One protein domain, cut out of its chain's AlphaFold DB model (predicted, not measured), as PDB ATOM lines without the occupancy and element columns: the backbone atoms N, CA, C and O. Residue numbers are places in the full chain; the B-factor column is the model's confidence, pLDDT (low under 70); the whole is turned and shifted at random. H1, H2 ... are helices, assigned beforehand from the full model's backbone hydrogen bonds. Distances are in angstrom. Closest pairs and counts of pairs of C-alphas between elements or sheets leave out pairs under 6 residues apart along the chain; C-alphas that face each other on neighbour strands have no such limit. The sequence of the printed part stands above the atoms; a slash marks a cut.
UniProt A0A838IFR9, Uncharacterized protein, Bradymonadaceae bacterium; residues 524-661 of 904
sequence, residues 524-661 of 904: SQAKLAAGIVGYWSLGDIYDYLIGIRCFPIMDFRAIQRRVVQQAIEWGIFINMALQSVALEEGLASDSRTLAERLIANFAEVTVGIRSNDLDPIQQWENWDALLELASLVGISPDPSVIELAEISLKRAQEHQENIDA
ATOM      1  N   SER A 524      14.627 -27.413  50.657       96.75
ATOM      2  CA  SER A 524      15.173 -26.425  49.711       96.75
ATOM      3  C   SER A 524      16.686 -26.204  49.880       96.75
ATOM      4  O   SER A 524      17.442 -26.200  48.906       96.75
ATOM      5  N   GLN A 525      17.161 -26.099  51.125       96.38
ATOM      6  CA  GLN A 525      18.580 -25.940  51.451       96.38
ATOM      7  C   GLN A 525      19.379 -27.202  51.116       96.38
ATOM      8  O   GLN A 525      20.496 -27.099  50.611       96.38
ATOM      9  N   ALA A 526      18.812 -28.385  51.368       97.62
ATOM     10  CA  ALA A 526      19.413 -29.658  50.987       97.62
ATOM     11  C   ALA A 526      19.506 -29.801  49.457       97.62
ATOM     12  O   ALA A 526      20.559 -30.206  48.968       97.62
ATOM     13  N   LYS A 527      18.471 -29.392  48.703       97.81
ATOM     14  CA  LYS A 527      18.482 -29.331  47.226       97.81
ATOM     15  C   LYS A 527      19.579 -28.410  46.705       97.81
ATOM     16  O   LYS A 527      20.393 -28.835  45.887       97.81
ATOM     17  N   LEU A 528      19.671 -27.191  47.233       95.25
ATOM     18  CA  LEU A 528      20.716 -26.243  46.846       95.25
ATOM     19  C   LEU A 528      22.124 -26.766  47.180       95.25
ATOM     20  O   LEU A 528      23.023 -26.714  46.342       95.25
ATOM     21  N   ALA A 529      22.316 -27.305  48.387       97.06
ATOM     22  CA  ALA A 529      23.593 -27.866  48.813       97.06
ATOM     23  C   ALA A 529      24.009 -29.064  47.945       97.06
ATOM     24  O   ALA A 529      25.167 -29.144  47.534       97.06
ATOM     25  N   ALA A 530      23.069 -29.962  47.629       98.00
ATOM     26  CA  ALA A 530      23.289 -31.093  46.731       98.00
ATOM     27  C   ALA A 530      23.686 -30.633  45.323       98.00
ATOM     28  O   ALA A 530      24.614 -31.200  44.749       98.00
ATOM     29  N   GLY A 531      23.059 -29.573  44.802       96.25
ATOM     30  CA  GLY A 531      23.434 -28.962  43.525       96.25
ATOM     31  C   GLY A 531      24.858 -28.398  43.533       96.25
ATOM     32  O   GLY A 531      25.678 -28.779  42.698       96.25
ATOM     33  N   ILE A 532      25.190 -27.547  44.514       95.94
ATOM     34  CA  ILE A 532      26.513 -26.903  44.613       95.94
ATOM     35  C   ILE A 532      27.612 -27.946  44.833       95.94
ATOM     36  O   ILE A 532      28.590 -27.993  44.088       95.94
ATOM     37  N   VAL A 533      27.481 -28.799  45.852       97.88
ATOM     38  CA  VAL A 533      28.515 -29.799  46.161       97.88
ATOM     39  C   VAL A 533      28.573 -30.868  45.074       97.88
ATOM     40  O   VAL A 533      29.661 -31.347  44.757       97.88
ATOM     41  N   GLY A 534      27.440 -31.194  44.450       97.69
ATOM     42  CA  GLY A 534      27.375 -32.078  43.292       97.69
ATOM     43  C   GLY A 534      28.179 -31.549  42.112       97.69
ATOM     44  O   GLY A 534      28.963 -32.311  41.552       97.69
ATOM     45  N   TYR A 535      28.050 -30.261  41.782       96.19
ATOM     46  CA  TYR A 535      28.847 -29.594  40.746       96.19
ATOM     47  C   TYR A 535      30.351 -29.661  41.052       96.19
ATOM     48  O   TYR A 535      31.138 -30.111  40.223       96.19
ATOM     49  N   TRP A 536      30.746 -29.321  42.283       97.50
ATOM     50  CA  TRP A 536      32.148 -29.365  42.722       97.50
ATOM     51  C   TRP A 536      32.723 -30.780  42.898       97.50
ATOM     52  O   TRP A 536      33.921 -30.934  43.126       97.50
ATOM     53  N   SER A 537      31.885 -31.813  42.793       97.50
ATOM     54  CA  SER A 537      32.293 -33.222  42.844       97.50
ATOM     55  C   SER A 537      32.464 -33.850  41.454       97.50
ATOM     56  O   SER A 537      32.827 -35.022  41.364       97.50
ATOM     57  N   LEU A 538      32.199 -33.113  40.369       94.81
ATOM     58  CA  LEU A 538      32.410 -33.587  38.997       94.81
ATOM     59  C   LEU A 538      33.905 -33.592  38.657       94.81
ATOM     60  O   LEU A 538      34.596 -32.643  39.004       94.81
ATOM     61  N   GLY A 539      34.384 -34.621  37.948       94.56
ATOM     62  CA  GLY A 539      35.811 -34.927  37.725       94.56
ATOM     63  C   GLY A 539      36.748 -33.719  37.600       94.56
ATOM     64  O   GLY A 539      37.532 -33.460  38.509       94.56
ATOM     65  N   ASP A 540      36.641 -32.945  36.520       94.38
ATOM     66  CA  ASP A 540      37.566 -31.828  36.265       94.38
ATOM     67  C   ASP A 540      37.408 -30.672  37.269       94.38
ATOM     68  O   ASP A 540      38.377 -29.997  37.617       94.38
ATOM     69  N   ILE A 541      36.192 -30.452  37.776       96.38
ATOM     70  CA  ILE A 541      35.898 -29.395  38.755       96.38
ATOM     71  C   ILE A 541      36.436 -29.789  40.139       96.38
ATOM     72  O   ILE A 541      36.988 -28.952  40.858       96.38
ATOM     73  N   TYR A 542      36.334 -31.067  40.499       97.00
ATOM     74  CA  TYR A 542      36.950 -31.638  41.692       97.00
ATOM     75  C   TYR A 542      38.475 -31.514  41.620       97.00
ATOM     76  O   TYR A 542      39.103 -31.001  42.549       97.00
ATOM     77  N   ASP A 543      39.068 -31.905  40.489       96.69
ATOM     78  CA  ASP A 543      40.504 -31.774  40.241       96.69
ATOM     79  C   ASP A 543      40.951 -30.309  40.318       96.69
ATOM     80  O   ASP A 543      42.014 -30.011  40.862       96.69
ATOM     81  N   TYR A 544      40.124 -29.372  39.857       96.81
ATOM     82  CA  TYR A 544      40.381 -27.945  40.002       96.81
ATOM     83  C   TYR A 544      40.334 -27.484  41.470       96.81
ATOM     84  O   TYR A 544      41.232 -26.776  41.940       96.81
ATOM     85  N   LEU A 545      39.306 -27.881  42.223       97.06
ATOM     86  CA  LEU A 545      39.137 -27.513  43.632       97.06
ATOM     87  C   LEU A 545      40.298 -28.020  44.495       97.06
ATOM     88  O   LEU A 545      40.851 -27.287  45.320       97.06
ATOM     89  N   ILE A 546      40.678 -29.277  44.295       97.50
ATOM     90  CA  ILE A 546      41.718 -29.934  45.082       97.50
ATOM     91  C   ILE A 546      43.114 -29.592  44.557       97.50
ATOM     92  O   ILE A 546      44.009 -29.315  45.353       97.50
ATOM     93  N   GLY A 547      43.304 -29.578  43.240       96.81
ATOM     94  CA  GLY A 547      44.598 -29.380  42.591       96.81
ATOM     95  C   GLY A 547      45.000 -27.921  42.419       96.81
ATOM     96  O   GLY A 547      46.166 -27.599  42.596       96.81
ATOM     97  N   ILE A 548      44.077 -27.002  42.134       96.44
ATOM     98  CA  ILE A 548      44.418 -25.583  41.923       96.44
ATOM     99  C   ILE A 548      44.082 -24.768  43.171       96.44
ATOM    100  O   ILE A 548      44.951 -24.085  43.723       96.44
ATOM    101  N   ARG A 549      42.851 -24.885  43.680       95.50
ATOM    102  CA  ARG A 549      42.415 -24.138  44.874       95.50
ATOM    103  C   ARG A 549      42.926 -24.738  46.186       95.50
ATOM    104  O   ARG A 549      42.895 -24.057  47.208       95.50
ATOM    105  N   CYS A 550      43.467 -25.960  46.146       95.75
ATOM    106  CA  CYS A 550      44.034 -26.675  47.294       95.75
ATOM    107  C   CYS A 550      43.097 -26.728  48.497       95.75
ATOM    108  O   CYS A 550      43.548 -26.656  49.646       95.75
ATOM    109  N   PHE A 551      41.794 -26.839  48.242       95.44
ATOM    110  CA  PHE A 551      40.843 -26.999  49.324       95.44
ATOM    111  C   PHE A 551      41.113 -28.344  50.029       95.44
ATOM    112  O   PHE A 551      41.355 -29.346  49.345       95.44
ATOM    113  N   PRO A 552      41.153 -28.406  51.375       96.00
ATOM    114  CA  PRO A 552      41.543 -29.631  52.070       96.00
ATOM    115  C   PRO A 552      40.596 -30.796  51.748       96.00
ATOM    116  O   PRO A 552      39.395 -30.711  52.009       96.00
ATOM    117  N   ILE A 553      41.136 -31.913  51.239       96.19
ATOM    118  CA  ILE A 553      40.330 -33.082  50.822       96.19
ATOM    119  C   ILE A 553      39.462 -33.596  51.973       96.19
ATOM    120  O   ILE A 553      38.300 -33.943  51.770       96.19
ATOM    121  N   MET A 554      40.007 -33.626  53.191       95.31
ATOM    122  CA  MET A 554      39.280 -34.107  54.369       95.31
ATOM    123  C   MET A 554      38.093 -33.218  54.731       95.31
ATOM    124  O   MET A 554      37.042 -33.735  55.110       95.31
ATOM    125  N   ASP A 555      38.243 -31.899  54.594       95.88
ATOM    126  CA  ASP A 555      37.150 -30.965  54.851       95.88
ATOM    127  C   ASP A 555      36.093 -31.088  53.745       95.88
ATOM    128  O   ASP A 555      34.903 -31.165  54.048       95.88
ATOM    129  N   PHE A 556      36.503 -31.223  52.477       97.38
ATOM    130  CA  PHE A 556      35.556 -31.419  51.376       97.38
ATOM    131  C   PHE A 556      34.773 -32.723  51.490       97.38
ATOM    132  O   PHE A 556      33.554 -32.709  51.364       97.38
ATOM    133  N   ARG A 557      35.434 -33.840  51.818       97.06
ATOM    134  CA  ARG A 557      34.754 -35.121  52.068       97.06
ATOM    135  C   ARG A 557      33.757 -35.022  53.218       97.06
ATOM    136  O   ARG A 557      32.657 -35.561  53.126       97.06
ATOM    137  N   ALA A 558      34.097 -34.289  54.281       96.69
ATOM    138  CA  ALA A 558      33.166 -34.042  55.378       96.69
ATOM    139  C   ALA A 558      31.937 -33.229  54.927       96.69
ATOM    140  O   ALA A 558      30.824 -33.530  55.364       96.69
ATOM    141  N   ILE A 559      32.120 -32.243  54.041       97.69
ATOM    142  CA  ILE A 559      31.026 -31.482  53.417       97.69
ATOM    143  C   ILE A 559      30.178 -32.397  52.522       97.69
ATOM    144  O   ILE A 559      28.962 -32.439  52.697       97.69
ATOM    145  N   GLN A 560      30.797 -33.171  51.624       98.19
ATOM    146  CA  GLN A 560      30.105 -34.110  50.734       98.19
ATOM    147  C   GLN A 560      29.255 -35.099  51.533       98.19
ATOM    148  O   GLN A 560      28.052 -35.193  51.309       98.19
ATOM    149  N   ARG A 561      29.842 -35.767  52.532       98.06
ATOM    150  CA  ARG A 561      29.124 -36.701  53.409       98.06
ATOM    151  C   ARG A 561      27.926 -36.043  54.091       98.06
ATOM    152  O   ARG A 561      26.854 -36.638  54.154       98.06
ATOM    153  N   ARG A 562      28.104 -34.824  54.609       97.94
ATOM    154  CA  ARG A 562      27.046 -34.069  55.289       97.94
ATOM    155  C   ARG A 562      25.892 -33.746  54.345       97.94
ATOM    156  O   ARG A 562      24.740 -33.983  54.701       97.94
ATOM    157  N   VAL A 563      26.203 -33.249  53.152       98.12
ATOM    158  CA  VAL A 563      25.208 -32.908  52.129       98.12
ATOM    159  C   VAL A 563      24.489 -34.153  51.624       98.12
ATOM    160  O   VAL A 563      23.268 -34.145  51.556       98.12
ATOM    161  N   VAL A 564      25.206 -35.248  51.359       98.44
ATOM    162  CA  VAL A 564      24.600 -36.528  50.963       98.44
ATOM    163  C   VAL A 564      23.676 -37.057  52.056       98.44
ATOM    164  O   VAL A 564      22.571 -37.500  51.760       98.44
ATOM    165  N   GLN A 565      24.084 -36.987  53.324       98.25
ATOM    166  CA  GLN A 565      23.242 -37.419  54.436       98.25
ATOM    167  C   GLN A 565      21.954 -36.588  54.531       98.25
ATOM    168  O   GLN A 565      20.886 -37.170  54.699       98.25
ATOM    169  N   GLN A 566      22.044 -35.261  54.387       98.06
ATOM    170  CA  GLN A 566      20.870 -34.382  54.361       98.06
ATOM    171  C   GLN A 566      19.988 -34.643  53.136       98.06
ATOM    172  O   GLN A 566      18.772 -34.728  53.261       98.06
ATOM    173  N   ALA A 567      20.577 -34.842  51.958       98.38
ATOM    174  CA  ALA A 567      19.817 -35.155  50.756       98.38
ATOM    175  C   ALA A 567      19.075 -36.493  50.887       98.38
ATOM    176  O   ALA A 567      17.889 -36.564  50.586       98.38
ATOM    177  N   ILE A 568      19.725 -37.528  51.438       98.44
ATOM    178  CA  ILE A 568      19.067 -38.798  51.769       98.44
ATOM    179  C   ILE A 568      17.934 -38.565  52.762       98.44
ATOM    180  O   ILE A 568      16.842 -39.078  52.539       98.44
ATOM    181  N   GLU A 569      18.169 -37.802  53.830       97.69
ATOM    182  CA  GLU A 569      17.162 -37.493  54.847       97.69
ATOM    183  C   GLU A 569      15.920 -36.842  54.229       97.69
ATOM    184  O   GLU A 569      14.817 -37.305  54.500       97.69
ATOM    185  N   TRP A 570      16.082 -35.846  53.361       98.31
ATOM    186  CA  TRP A 570      14.979 -35.115  52.729       98.31
ATOM    187  C   TRP A 570      14.437 -35.756  51.445       98.31
ATOM    188  O   TRP A 570      13.461 -35.259  50.891       98.31
ATOM    189  N   GLY A 571      15.044 -36.840  50.960       98.31
ATOM    190  CA  GLY A 571      14.681 -37.440  49.676       98.31
ATOM    191  C   GLY A 571      15.012 -36.553  48.473       98.31
ATOM    192  O   GLY A 571      14.302 -36.534  47.475       98.31
ATOM    193  N   ILE A 572      16.081 -35.774  48.562       98.62
ATOM    194  CA  ILE A 572      16.541 -34.904  47.482       98.62
ATOM    195  C   ILE A 572      17.443 -35.694  46.539       98.62
ATOM    196  O   ILE A 572      18.408 -36.324  46.980       98.62
ATOM    197  N   PHE A 573      17.160 -35.628  45.241       98.62
ATOM    198  CA  PHE A 573      17.992 -36.229  44.210       98.62
ATOM    199  C   PHE A 573      19.445 -35.730  44.294       98.62
ATOM    200  O   PHE A 573      19.716 -34.542  44.477       98.62
ATOM    201  N   ILE A 574      20.390 -36.654  44.122       98.50
ATOM    202  CA  ILE A 574      21.827 -36.376  44.095       98.50
ATOM    203  C   ILE A 574      22.445 -36.935  42.814       98.50
ATOM    204  O   ILE A 574      22.105 -38.033  42.368       98.50
ATOM    205  N   ASN A 575      23.380 -36.186  42.227       97.44
ATOM    206  CA  ASN A 575      24.051 -36.583  40.991       97.44
ATOM    207  C   ASN A 575      24.970 -37.808  41.183       97.44
ATOM    208  O   ASN A 575      25.281 -38.209  42.305       97.44
ATOM    209  N   MET A 576      25.453 -38.384  40.077       97.12
ATOM    210  CA  MET A 576      26.276 -39.604  40.084       97.12
ATOM    211  C   MET A 576      27.536 -39.500  40.968       97.12
ATOM    212  O   MET A 576      27.924 -40.465  41.632       97.12
ATOM    213  N   ALA A 577      28.165 -38.321  41.022       97.19
ATOM    214  CA  ALA A 577      29.339 -38.091  41.862       97.19
ATOM    215  C   ALA A 577      28.997 -38.226  43.356       97.19
ATOM    216  O   ALA A 577      29.671 -38.946  44.091       97.19
ATOM    217  N   LEU A 578      27.900 -37.609  43.801       98.38
ATOM    218  CA  LEU A 578      27.428 -37.716  45.183       98.38
ATOM    219  C   LEU A 578      26.826 -39.088  45.515       98.38
ATOM    220  O   LEU A 578      26.924 -39.527  46.662       98.38
ATOM    221  N   GLN A 579      26.254 -39.794  44.537       98.25
ATOM    222  CA  GLN A 579      25.853 -41.193  44.713       98.25
ATOM    223  C   GLN A 579      27.066 -42.074  45.029       98.25
ATOM    224  O   GLN A 579      27.002 -42.887  45.949       98.25
ATOM    225  N   SER A 580      28.192 -41.866  44.338       97.56
ATOM    226  CA  SER A 580      29.442 -42.594  44.613       97.56
ATOM    227  C   SER A 580      29.923 -42.339  46.045       97.56
ATOM    228  O   SER A 580      30.203 -43.289  46.772       97.56
ATOM    229  N   VAL A 581      29.877 -41.081  46.505       97.50
ATOM    230  CA  VAL A 581      30.175 -40.729  47.907       97.50
ATOM    231  C   VAL A 581      29.228 -41.436  48.883       97.50
ATOM    232  O   VAL A 581      29.670 -41.928  49.921       97.50
ATOM    233  N   ALA A 582      27.930 -41.522  48.571       98.25
ATOM    234  CA  ALA A 582      26.958 -42.210  49.421       98.25
ATOM    235  C   ALA A 582      27.300 -43.694  49.627       98.25
ATOM    236  O   ALA A 582      27.110 -44.222  50.727       98.25
ATOM    237  N   LEU A 583      27.802 -44.357  48.583       98.00
ATOM    238  CA  LEU A 583      28.206 -45.763  48.620       98.00
ATOM    239  C   LEU A 583      29.554 -45.946  49.330       98.00
ATOM    240  O   LEU A 583      29.668 -46.803  50.206       98.00
ATOM    241  N   GLU A 584      30.552 -45.119  49.010       97.25
ATOM    242  CA  GLU A 584      31.891 -45.170  49.617       97.25
ATOM    243  C   GLU A 584      31.860 -44.913  51.132       97.25
ATOM    244  O   GLU A 584      32.531 -45.604  51.899       97.25
ATOM    245  N   GLU A 585      31.032 -43.967  51.587       97.38
ATOM    246  CA  GLU A 585      30.855 -43.645  53.011       97.38
ATOM    247  C   GLU A 585      29.896 -44.610  53.737       97.38
ATOM    248  O   GLU A 585      29.651 -44.458  54.940       97.38
ATOM    249  N   GLY A 586      29.330 -45.597  53.031       97.44
ATOM    250  CA  GLY A 586      28.404 -46.585  53.591       97.44
ATOM    251  C   GLY A 586      27.063 -45.998  54.046       97.44
ATOM    252  O   GLY A 586      26.406 -46.560  54.926       97.44
ATOM    253  N   LEU A 587      26.645 -44.862  53.474       97.75
ATOM    254  CA  LEU A 587      25.326 -44.266  53.718       97.75
ATOM    255  C   LEU A 587      24.212 -45.083  53.039       97.75
ATOM    256  O   LEU A 587      23.081 -45.112  53.536       97.75
ATOM    257  N   ALA A 588      24.542 -45.801  51.964       98.06
ATOM    258  CA  ALA A 588      23.725 -46.837  51.336       98.06
ATOM    259  C   ALA A 588      24.594 -48.054  50.963       98.06
ATOM    260  O   ALA A 588      25.790 -47.910  50.728       98.06
ATOM    261  N   SER A 589      24.005 -49.255  50.931       97.75
ATOM    262  CA  SER A 589      24.726 -50.490  50.571       97.75
ATOM    263  C   SER A 589      24.993 -50.618  49.074       97.75
ATOM    264  O   SER A 589      25.984 -51.217  48.672       97.75
ATOM    265  N   ASP A 590      24.086 -50.084  48.261       98.06
ATOM    266  CA  ASP A 590      24.077 -50.169  46.805       98.06
ATOM    267  C   ASP A 590      23.166 -49.070  46.231       98.06
ATOM    268  O   ASP A 590      22.369 -48.458  46.956       98.06
ATOM    269  N   SER A 591      23.285 -48.805  44.926       98.00
ATOM    270  CA  SER A 591      22.532 -47.740  44.246       98.00
ATOM    271  C   SER A 591      21.018 -47.950  44.300       98.00
ATOM    272  O   SER A 591      20.264 -46.981  44.336       98.00
ATOM    273  N   ARG A 592      20.563 -49.207  44.357       98.19
ATOM    274  CA  ARG A 592      19.142 -49.538  44.472       98.19
ATOM    275  C   ARG A 592      18.596 -49.107  45.833       98.19
ATOM    276  O   ARG A 592      17.625 -48.365  45.907       98.19
ATOM    277  N   THR A 593      19.271 -49.495  46.906       98.12
ATOM    278  CA  THR A 593      18.927 -49.119  48.281       98.12
ATOM    279  C   THR A 593      18.974 -47.602  48.472       98.12
ATOM    280  O   THR A 593      18.159 -47.046  49.208       98.12
ATOM    281  N   LEU A 594      19.912 -46.915  47.811       98.31
ATOM    282  CA  LEU A 594      19.976 -45.455  47.811       98.31
ATOM    283  C   LEU A 594      18.732 -44.834  47.160       98.31
ATOM    284  O   LEU A 594      18.077 -44.003  47.787       98.31
ATOM    285  N   ALA A 595      18.386 -45.258  45.944       98.38
ATOM    286  CA  ALA A 595      17.223 -44.755  45.218       98.38
ATOM    287  C   ALA A 595      15.905 -45.049  45.957       98.38
ATOM    288  O   ALA A 595      15.084 -44.148  46.118       98.38
ATOM    289  N   GLU A 596      15.733 -46.261  46.501       98.25
ATOM    290  CA  GLU A 596      14.568 -46.624  47.325       98.25
ATOM    291  C   GLU A 596      14.427 -45.697  48.546       98.25
ATOM    292  O   GLU A 596      13.328 -45.229  48.844       98.25
ATOM    293  N   ARG A 597      15.536 -45.374  49.232       98.44
ATOM    294  CA  ARG A 597      15.529 -44.444  50.375       98.44
ATOM    295  C   ARG A 597      15.188 -43.016  49.976       98.44
ATOM    296  O   ARG A 597      14.421 -42.372  50.686       98.44
ATOM    297  N   LEU A 598      15.761 -42.527  48.879       98.50
ATOM    298  CA  LEU A 598      15.499 -41.176  48.388       98.50
ATOM    299  C   LEU A 598      14.018 -41.002  48.035       98.50
ATOM    300  O   LEU A 598      13.377 -40.083  48.535       98.50
ATOM    301  N   ILE A 599      13.460 -41.943  47.270       98.50
ATOM    302  CA  ILE A 599      12.045 -41.960  46.880       98.50
ATOM    303  C   ILE A 599      11.131 -42.026  48.106       98.50
ATOM    304  O   ILE A 599      10.186 -41.246  48.216       98.50
ATOM    305  N   ALA A 600      11.419 -42.932  49.047       98.00
ATOM    306  CA  ALA A 600      10.606 -43.093  50.247       98.00
ATOM    307  C   ALA A 600      10.603 -41.826  51.118       98.00
ATOM    308  O   ALA A 600       9.540 -41.364  51.527       98.00
ATOM    309  N   ASN A 601      11.775 -41.234  51.367       98.25
ATOM    310  CA  ASN A 601      11.877 -40.017  52.171       98.25
ATOM    311  C   ASN A 601      11.236 -38.812  51.471       98.25
ATOM    312  O   ASN A 601      10.610 -37.993  52.142       98.25
ATOM    313  N   PHE A 602      11.325 -38.717  50.141       98.50
ATOM    314  CA  PHE A 602      10.690 -37.620  49.414       98.50
ATOM    315  C   PHE A 602       9.167 -37.735  49.417       98.50
ATOM    316  O   PHE A 602       8.478 -36.738  49.622       98.50
ATOM    317  N   ALA A 603       8.631 -38.953  49.304       97.94
ATOM    318  CA  ALA A 603       7.199 -39.196  49.452       97.94
ATOM    319  C   ALA A 603       6.671 -38.692  50.810       97.94
ATOM    320  O   ALA A 603       5.613 -38.066  50.865       97.94
ATOM    321  N   GLU A 604       7.422 -38.887  51.903       97.56
ATOM    322  CA  GLU A 604       7.062 -38.334  53.221       97.56
ATOM    323  C   GLU A 604       7.018 -36.796  53.225       97.56
ATOM    324  O   GLU A 604       6.133 -36.206  53.854       97.56
ATOM    325  N   VAL A 605       7.947 -36.144  52.520       97.25
ATOM    326  CA  VAL A 605       7.978 -34.681  52.358       97.25
ATOM    327  C   VAL A 605       6.766 -34.206  51.546       97.25
ATOM    328  O   VAL A 605       6.054 -33.304  51.986       97.25
ATOM    329  N   THR A 606       6.457 -34.838  50.410       96.75
ATOM    330  CA  THR A 606       5.319 -34.460  49.548       96.75
ATOM    331  C   THR A 606       3.961 -34.665  50.228       96.75
ATOM    332  O   THR A 606       3.046 -33.863  50.036       96.75
ATOM    333  N   VAL A 607       3.820 -35.705  51.058       95.38
ATOM    334  CA  VAL A 607       2.590 -35.985  51.829       95.38
ATOM    335  C   VAL A 607       2.463 -35.079  53.069       95.38
ATOM    336  O   VAL A 607       1.417 -35.052  53.718       95.38
ATOM    337  N   GLY A 608       3.496 -34.295  53.394       93.50
ATOM    338  CA  GLY A 608       3.490 -33.364  54.525       93.50
ATOM    339  C   GLY A 608       3.733 -34.030  55.880       93.50
ATOM    340  O   GLY A 608       3.428 -33.444  56.919       93.50
ATOM    341  N   ILE A 609       4.286 -35.249  55.896       92.50
ATOM    342  CA  ILE A 609       4.784 -35.885  57.128       92.50
ATOM    343  C   ILE A 609       5.993 -35.098  57.649       92.50
ATOM    344  O   ILE A 609       6.167 -34.944  58.859       92.50
ATOM    345  N   ARG A 610       6.803 -34.565  56.729       95.31
ATOM    346  CA  ARG A 610       7.892 -33.626  57.011       95.31
ATOM    347  C   ARG A 610       7.581 -32.265  56.397       95.31
ATOM    348  O   ARG A 610       6.806 -32.172  55.449       95.31
ATOM    349  N   SER A 611       8.177 -31.209  56.947       93.62
ATOM    350  CA  SER A 611       8.007 -29.855  56.414       93.62
ATOM    351  C   SER A 611       8.563 -29.779  54.997       93.62
ATOM    352  O   SER A 611       9.739 -30.073  54.786       93.62
ATOM    353  N   ASN A 612       7.731 -29.357  54.058       95.75
ATOM    354  CA  ASN A 612       8.119 -29.155  52.675       95.75
ATOM    355  C   ASN A 612       8.134 -27.657  52.376       95.75
ATOM    356  O   ASN A 612       7.100 -27.000  52.486       95.75
ATOM    357  N   ASP A 613       9.305 -27.134  52.038       97.44
ATOM    358  CA  ASP A 613       9.516 -25.739  51.657       97.44
ATOM    359  C   ASP A 613       9.989 -25.588  50.204       97.44
ATOM    360  O   ASP A 613      10.452 -24.519  49.819       97.44
ATOM    361  N   LEU A 614       9.880 -26.653  49.404       97.06
ATOM    362  CA  LEU A 614      10.101 -26.604  47.964       97.06
ATOM    363  C   LEU A 614       8.860 -26.038  47.275       97.06
ATOM    364  O   LEU A 614       7.735 -26.448  47.584       97.06
ATOM    365  N   ASP A 615       9.054 -25.157  46.298       96.75
ATOM    366  CA  ASP A 615       7.962 -24.728  45.426       96.75
ATOM    367  C   ASP A 615       7.478 -25.887  44.516       96.75
ATOM    368  O   ASP A 615       8.165 -26.910  44.383       96.75
ATOM    369  N   PRO A 616       6.278 -25.787  43.914       97.75
ATOM    370  CA  PRO A 616       5.722 -26.864  43.095       97.75
ATOM    371  C   PRO A 616       6.620 -27.309  41.933       97.75
ATOM    372  O   PRO A 616       6.681 -28.508  41.652       97.75
ATOM    373  N   ILE A 617       7.340 -26.382  41.293       95.56
ATOM    374  CA  ILE A 617       8.246 -26.683  40.176       95.56
ATOM    375  C   ILE A 617       9.438 -27.478  40.706       95.56
ATOM    376  O   ILE A 617       9.744 -28.560  40.206       95.56
ATOM    377  N   GLN A 618      10.046 -27.016  41.798       97.00
ATOM    378  CA  GLN A 618      11.163 -27.705  42.429       97.00
ATOM    379  C   GLN A 618      10.808 -29.111  42.921       97.00
ATOM    380  O   GLN A 618      11.678 -29.990  42.889       97.00
ATOM    381  N   GLN A 619       9.576 -29.316  43.403       98.19
ATOM    382  CA  GLN A 619       9.082 -30.635  43.799       98.19
ATOM    383  C   GLN A 619       8.989 -31.575  42.601       98.19
ATOM    384  O   GLN A 619       9.422 -32.723  42.698       98.19
ATOM    385  N   TRP A 620       8.436 -31.086  41.490       97.94
ATOM    386  CA  TRP A 620       8.329 -31.854  40.256       97.94
ATOM    387  C   TRP A 620       9.705 -32.241  39.704       97.94
ATOM    388  O   TRP A 620       9.943 -33.422  39.479       97.94
ATOM    389  N   GLU A 621      10.638 -31.295  39.582       97.31
ATOM    390  CA  GLU A 621      12.003 -31.580  39.110       97.31
ATOM    391  C   GLU A 621      12.698 -32.660  39.949       97.31
ATOM    392  O   GLU A 621      13.415 -33.511  39.426       97.31
ATOM    393  N   ASN A 622      12.493 -32.631  41.272       98.38
ATOM    394  CA  ASN A 622      13.062 -33.643  42.151       98.38
ATOM    395  C   ASN A 622      12.410 -35.015  41.920       98.38
ATOM    396  O   ASN A 622      13.119 -36.017  41.894       98.38
ATOM    397  N   TRP A 623      11.087 -35.070  41.727       98.44
ATOM    398  CA  TRP A 623      10.395 -36.310  41.368       98.44
ATOM    399  C   TRP A 623      10.896 -36.888  40.050       98.44
ATOM    400  O   TRP A 623      11.226 -38.071  40.013       98.44
ATOM    401  N   ASP A 624      10.985 -36.068  39.007       98.12
ATOM    402  CA  ASP A 624      11.434 -36.486  37.678       98.12
ATOM    403  C   ASP A 624      12.832 -37.122  37.744       98.12
ATOM    404  O   ASP A 624      13.021 -38.280  37.366       98.12
ATOM    405  N   ALA A 625      13.777 -36.441  38.401       98.12
ATOM    406  CA  ALA A 625      15.134 -36.949  38.589       98.12
ATOM    407  C   ALA A 625      15.195 -38.240  39.437       98.12
ATOM    408  O   ALA A 625      16.016 -39.127  39.186       98.12
ATOM    409  N   LEU A 626      14.329 -38.390  40.448       98.31
ATOM    410  CA  LEU A 626      14.242 -39.622  41.243       98.31
ATOM    411  C   LEU A 626      13.637 -40.792  40.462       98.31
ATOM    412  O   LEU A 626      14.071 -41.932  40.651       98.31
ATOM    413  N   LEU A 627      12.644 -40.539  39.609       97.88
ATOM    414  CA  LEU A 627      12.032 -41.558  38.755       97.88
ATOM    415  C   LEU A 627      13.001 -42.009  37.658       97.88
ATOM    416  O   LEU A 627      13.116 -43.211  37.401       97.88
ATOM    417  N   GLU A 628      13.755 -41.078  37.074       97.38
ATOM    418  CA  GLU A 628      14.849 -41.391  36.155       97.38
ATOM    419  C   GLU A 628      15.914 -42.255  36.846       97.38
ATOM    420  O   GLU A 628      16.296 -43.310  36.329       97.38
ATOM    421  N   LEU A 629      16.324 -41.879  38.065       97.44
ATOM    422  CA  LEU A 629      17.252 -42.675  38.867       97.44
ATOM    423  C   LEU A 629      16.705 -44.080  39.143       97.44
ATOM    424  O   LEU A 629      17.445 -45.054  38.999       97.44
ATOM    425  N   ALA A 630      15.427 -44.201  39.517       97.75
ATOM    426  CA  ALA A 630      14.769 -45.485  39.760       97.75
ATOM    427  C   ALA A 630      14.826 -46.386  38.521       97.75
ATOM    428  O   ALA A 630      15.208 -47.552  38.624       97.75
ATOM    429  N   SER A 631      14.506 -45.819  37.355       96.75
ATOM    430  CA  SER A 631      14.571 -46.501  36.064       96.75
ATOM    431  C   SER A 631      15.990 -46.990  35.763       96.75
ATOM    432  O   SER A 631      16.190 -48.173  35.473       96.75
ATOM    433  N   LEU A 632      16.992 -46.120  35.939       96.19
ATOM    434  CA  LEU A 632      18.403 -46.430  35.690       96.19
ATOM    435  C   LEU A 632      18.910 -47.606  36.539       96.19
ATOM    436  O   LEU A 632      19.688 -48.428  36.055       96.19
ATOM    437  N   VAL A 633      18.465 -47.712  37.796       97.44
ATOM    438  CA  VAL A 633      18.867 -48.802  38.707       97.44
ATOM    439  C   VAL A 633      17.914 -50.006  38.692       97.44
ATOM    440  O   VAL A 633      18.120 -50.964  39.442       97.44
ATOM    441  N   GLY A 634      16.877 -49.989  37.847       96.81
ATOM    442  CA  GLY A 634      15.922 -51.090  37.693       96.81
ATOM    443  C   GLY A 634      14.933 -51.250  38.856       96.81
ATOM    444  O   GLY A 634      14.512 -52.370  39.158       96.81
ATOM    445  N   ILE A 635      14.573 -50.157  39.529       97.50
ATOM    446  CA  ILE A 635      13.469 -50.110  40.495       97.50
ATOM    447  C   ILE A 635      12.200 -49.695  39.760       97.50
ATOM    448  O   ILE A 635      12.181 -48.693  39.056       97.50
ATOM    449  N   SER A 636      11.113 -50.428  39.987       97.00
ATOM    450  CA  SER A 636       9.766 -49.970  39.645       97.00
ATOM    451  C   SER A 636       9.151 -49.312  40.885       97.00
ATOM    452  O   SER A 636       8.893 -50.032  41.856       97.00
ATOM    453  N   PRO A 637       8.953 -47.978  40.898       96.00
ATOM    454  CA  PRO A 637       8.298 -47.295  42.009       96.00
ATOM    455  C   PRO A 637       6.889 -47.852  42.249       96.00
ATOM    456  O   PRO A 637       6.230 -48.324  41.321       96.00
ATOM    457  N   ASP A 638       6.423 -47.801  43.498       96.62
ATOM    458  CA  ASP A 638       5.044 -48.167  43.833       96.62
ATOM    459  C   ASP A 638       4.062 -47.265  43.053       96.62
ATOM    460  O   ASP A 638       4.322 -46.064  42.935       96.62
ATOM    461  N   PRO A 639       2.931 -47.785  42.537       96.75
ATOM    462  CA  PRO A 639       1.921 -46.971  41.859       96.75
ATOM    463  C   PRO A 639       1.499 -45.710  42.628       96.75
ATOM    464  O   PRO A 639       1.266 -44.672  42.018       96.75
ATOM    465  N   SER A 640       1.457 -45.771  43.963       95.62
ATOM    466  CA  SER A 640       1.145 -44.611  44.812       95.62
ATOM    467  C   SER A 640       2.215 -43.511  44.765       95.62
ATOM    468  O   SER A 640       1.890 -42.333  44.877       95.62
ATOM    469  N   VAL A 641       3.485 -43.868  44.564       96.62
ATOM    470  CA  VAL A 641       4.583 -42.905  44.374       96.62
ATOM    471  C   VAL A 641       4.463 -42.226  43.011       96.62
ATOM    472  O   VAL A 641       4.658 -41.018  42.915       96.62
ATOM    473  N   ILE A 642       4.105 -42.986  41.974       96.69
ATOM    474  CA  ILE A 642       3.876 -42.444  40.626       96.69
ATOM    475  C   ILE A 642       2.718 -41.438  40.659       96.69
ATOM    476  O   ILE A 642       2.859 -40.331  40.149       96.69
ATOM    477  N   GLU A 643       1.625 -41.763  41.355       96.38
ATOM    478  CA  GLU A 643       0.495 -40.846  41.552       96.38
ATOM    479  C   GLU A 643       0.920 -39.545  42.267       96.38
ATOM    480  O   GLU A 643       0.505 -38.454  41.874       96.38
ATOM    481  N   LEU A 644       1.800 -39.616  43.278       96.31
ATOM    482  CA  LEU A 644       2.342 -38.418  43.943       96.31
ATOM    483  C   LEU A 644       3.186 -37.546  42.999       96.31
ATOM    484  O   LEU A 644       3.104 -36.313  43.070       96.31
ATOM    485  N   ALA A 645       3.979 -38.163  42.123       96.94
ATOM    486  CA  ALA A 645       4.761 -37.450  41.120       96.94
ATOM    487  C   ALA A 645       3.853 -36.767  40.081       96.94
ATOM    488  O   ALA A 645       4.038 -35.584  39.798       96.94
ATOM    489  N   GLU A 646       2.813 -37.451  39.593       97.06
ATOM    490  CA  GLU A 646       1.814 -36.891  38.665       97.06
ATOM    491  C   GLU A 646       1.036 -35.716  39.281       97.06
ATOM    492  O   GLU A 646       0.827 -34.686  38.634       97.06
ATOM    493  N   ILE A 647       0.648 -35.824  40.556       96.50
ATOM    494  CA  ILE A 647       0.024 -34.714  41.293       96.50
ATOM    495  C   ILE A 647       0.987 -33.524  41.389       96.50
ATOM    496  O   ILE A 647       0.558 -32.375  41.258       96.50
ATOM    497  N   SER A 648       2.277 -33.781  41.615       95.38
ATOM    498  CA  SER A 648       3.297 -32.730  41.696       95.38
ATOM    499  C   SER A 648       3.511 -32.043  40.345       95.38
ATOM    500  O   SER A 648       3.547 -30.816  40.309       95.38
ATOM    501  N   LEU A 649       3.541 -32.797  39.239       96.94
ATOM    502  CA  LEU A 649       3.574 -32.252  37.875       96.94
ATOM    503  C   LEU A 649       2.389 -31.321  37.618       96.94
ATOM    504  O   LEU A 649       2.567 -30.199  37.149       96.94
ATOM    505  N   LYS A 650       1.175 -31.759  37.968       96.56
ATOM    506  CA  LYS A 650      -0.027 -30.944  37.783       96.56
ATOM    507  C   LYS A 650       0.043 -29.637  38.579       96.56
ATOM    508  O   LYS A 650      -0.292 -28.582  38.052       96.56
ATOM    509  N   ARG A 651       0.521 -29.686  39.829       95.06
ATOM    510  CA  ARG A 651       0.730 -28.479  40.649       95.06
ATOM    511  C   ARG A 651       1.794 -27.556  40.061       95.06
ATOM    512  O   ARG A 651       1.632 -26.347  40.148       95.06
ATOM    513  N   ALA A 652       2.865 -28.105  39.489       95.00
ATOM    514  CA  ALA A 652       3.893 -27.320  38.813       95.00
ATOM    515  C   ALA A 652       3.331 -26.608  37.573       95.00
ATOM    516  O   ALA A 652       3.582 -25.422  37.397       95.00
ATOM    517  N   GLN A 653       2.511 -27.296  36.771       95.19
ATOM    518  CA  GLN A 653       1.819 -26.711  35.616       95.19
ATOM    519  C   GLN A 653       0.851 -25.599  36.034       95.19
ATOM    520  O   GLN A 653       0.935 -24.497  35.510       95.19
ATOM    521  N   GLU A 654       0.000 -25.850  37.034       94.69
ATOM    522  CA  GLU A 654      -0.905 -24.831  37.583       94.69
ATOM    523  C   GLU A 654      -0.125 -23.636  38.161       94.69
ATOM    524  O   GLU A 654      -0.548 -22.490  38.038       94.69
ATOM    525  N   HIS A 655       1.026 -23.875  38.796       92.75
ATOM    526  CA  HIS A 655       1.878 -22.808  39.314       92.75
ATOM    527  C   HIS A 655       2.493 -21.970  38.188       92.75
ATOM    528  O   HIS A 655       2.442 -20.746  38.269       92.75
ATOM    529  N   GLN A 656       2.997 -22.607  37.128       90.19
ATOM    530  CA  GLN A 656       3.535 -21.922  35.952       90.19
ATOM    531  C   GLN A 656       2.452 -21.115  35.226       90.19
ATOM    532  O   GLN A 656       2.656 -19.941  34.948       90.19
ATOM    533  N   GLU A 657       1.268 -21.696  35.009       91.38
ATOM    534  CA  GLU A 657       0.130 -20.992  34.408       91.38
ATOM    535  C   GLU A 657      -0.290 -19.775  35.237       91.38
ATOM    536  O   GLU A 657      -0.645 -18.743  34.677       91.38
ATOM    537  N   ASN A 658      -0.236 -19.864  36.569       85.44
ATOM    538  CA  ASN A 658      -0.530 -18.731  37.444       85.44
ATOM    539  C   ASN A 658       0.557 -17.649  37.401       85.44
ATOM    540  O   ASN A 658       0.220 -16.472  37.517       85.44
ATOM    541  N   ILE A 659       1.831 -18.020  37.239       82.19
ATOM    542  CA  ILE A 659       2.926 -17.062  37.018       82.19
ATOM    543  C   ILE A 659       2.701 -16.343  35.680       82.19
ATOM    544  O   ILE A 659       2.640 -15.115  35.649       82.19
ATOM    545  N   ASP A 660       2.451 -17.101  34.612       78.19
ATOM    546  CA  ASP A 660       2.254 -16.573  33.259       78.19
ATOM    547  C   ASP A 660       0.965 -15.727  33.147       78.19
ATOM    548  O   ASP A 660       0.929 -14.700  32.467       78.19
ATOM    549  N   ALA A 661      -0.113 -16.122  33.836       77.50
ATOM    550  CA  ALA A 661      -1.369 -15.369  33.881       77.50
ATOM    551  C   ALA A 661      -1.292 -14.146  34.813       77.50
ATOM    552  O   ALA A 661      -1.965 -13.137  34.573       77.50
TER     553      ALA A 661
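Overview. This is residues 524 to 661 of the 904 residues of an uncharacterized protein of Bradymonadaceae bacterium (UniProt A0A838IFR9). The longest helix, H7, stands at one end of a helical body; H6 folds back along it as one hairpin and makes a second hairpin with H5, which crosses H7 near residues 641 to 644. Beyond H5, H3 crosses H1 and H4, and small H2 makes the opposite end. The printed part has 138 residues with seven named helices, H1 to H7 in chain order, and no named strand: all helix. It is compact, with a radius of gyration of the C-alphas of 16.0 A and spans of 47 by 36 by 25 A.

Along the chain. H7, residues 639 to 661, is 32.8 A long and ends at C-alpha 661 (-1.369, -15.369, 33.881). H6 is residues 616 to 632, 24.5 A; H5, 591 to 606, 22.4 A; H3, 553 to 570, 25.5 A. H1, 524 to 536, 18.6 A, begins at C-alpha 524 (15.173, -26.425, 49.711). H2 is residues 539 to 547 and H4 is 576 to 584.

Arrangement. H6 and H7 touch as a hairpin, closest at the C-alphas of Ile 617 and Ala 652, 4.6 A. H5 and H6, also a hairpin, touch at a shallow tilt of 23 degrees, opposite ways, closest at the C-alphas of Ala 595 and Ala 630, 6.0 A. H5 is the hub, touching H3, H4, H6 and H7. With residues 567 to 570 alone, H3 touches H5, closest at the C-alphas of Ile 568 and Leu 598, 5.5 A. H3 and H1 touch, closest at the C-alphas of Ala 567 and Ala 526, 5.5 A. H3 touches H4 with residues 560 to 565 alone, about perpendicular at 82 degrees, closest at the C-alphas of Val 564 and Ala 582, 6.3 A. H1 and H2 only just touch, only at the corner, with 3 pairs of C-alphas within 8 A, the closest those of Trp 536 and Tyr 542, 5.4 A. In H1 to H7 every O i to N i+4 pair is within hydrogen-bond range.

Size, cuts and confidence. The C-alphas farthest apart, those of Met 554 and Ala 661, are 49.2 A apart. The printed part has no cut and no long link. Its mean pLDDT is 96.5, and no printed residue is under 70.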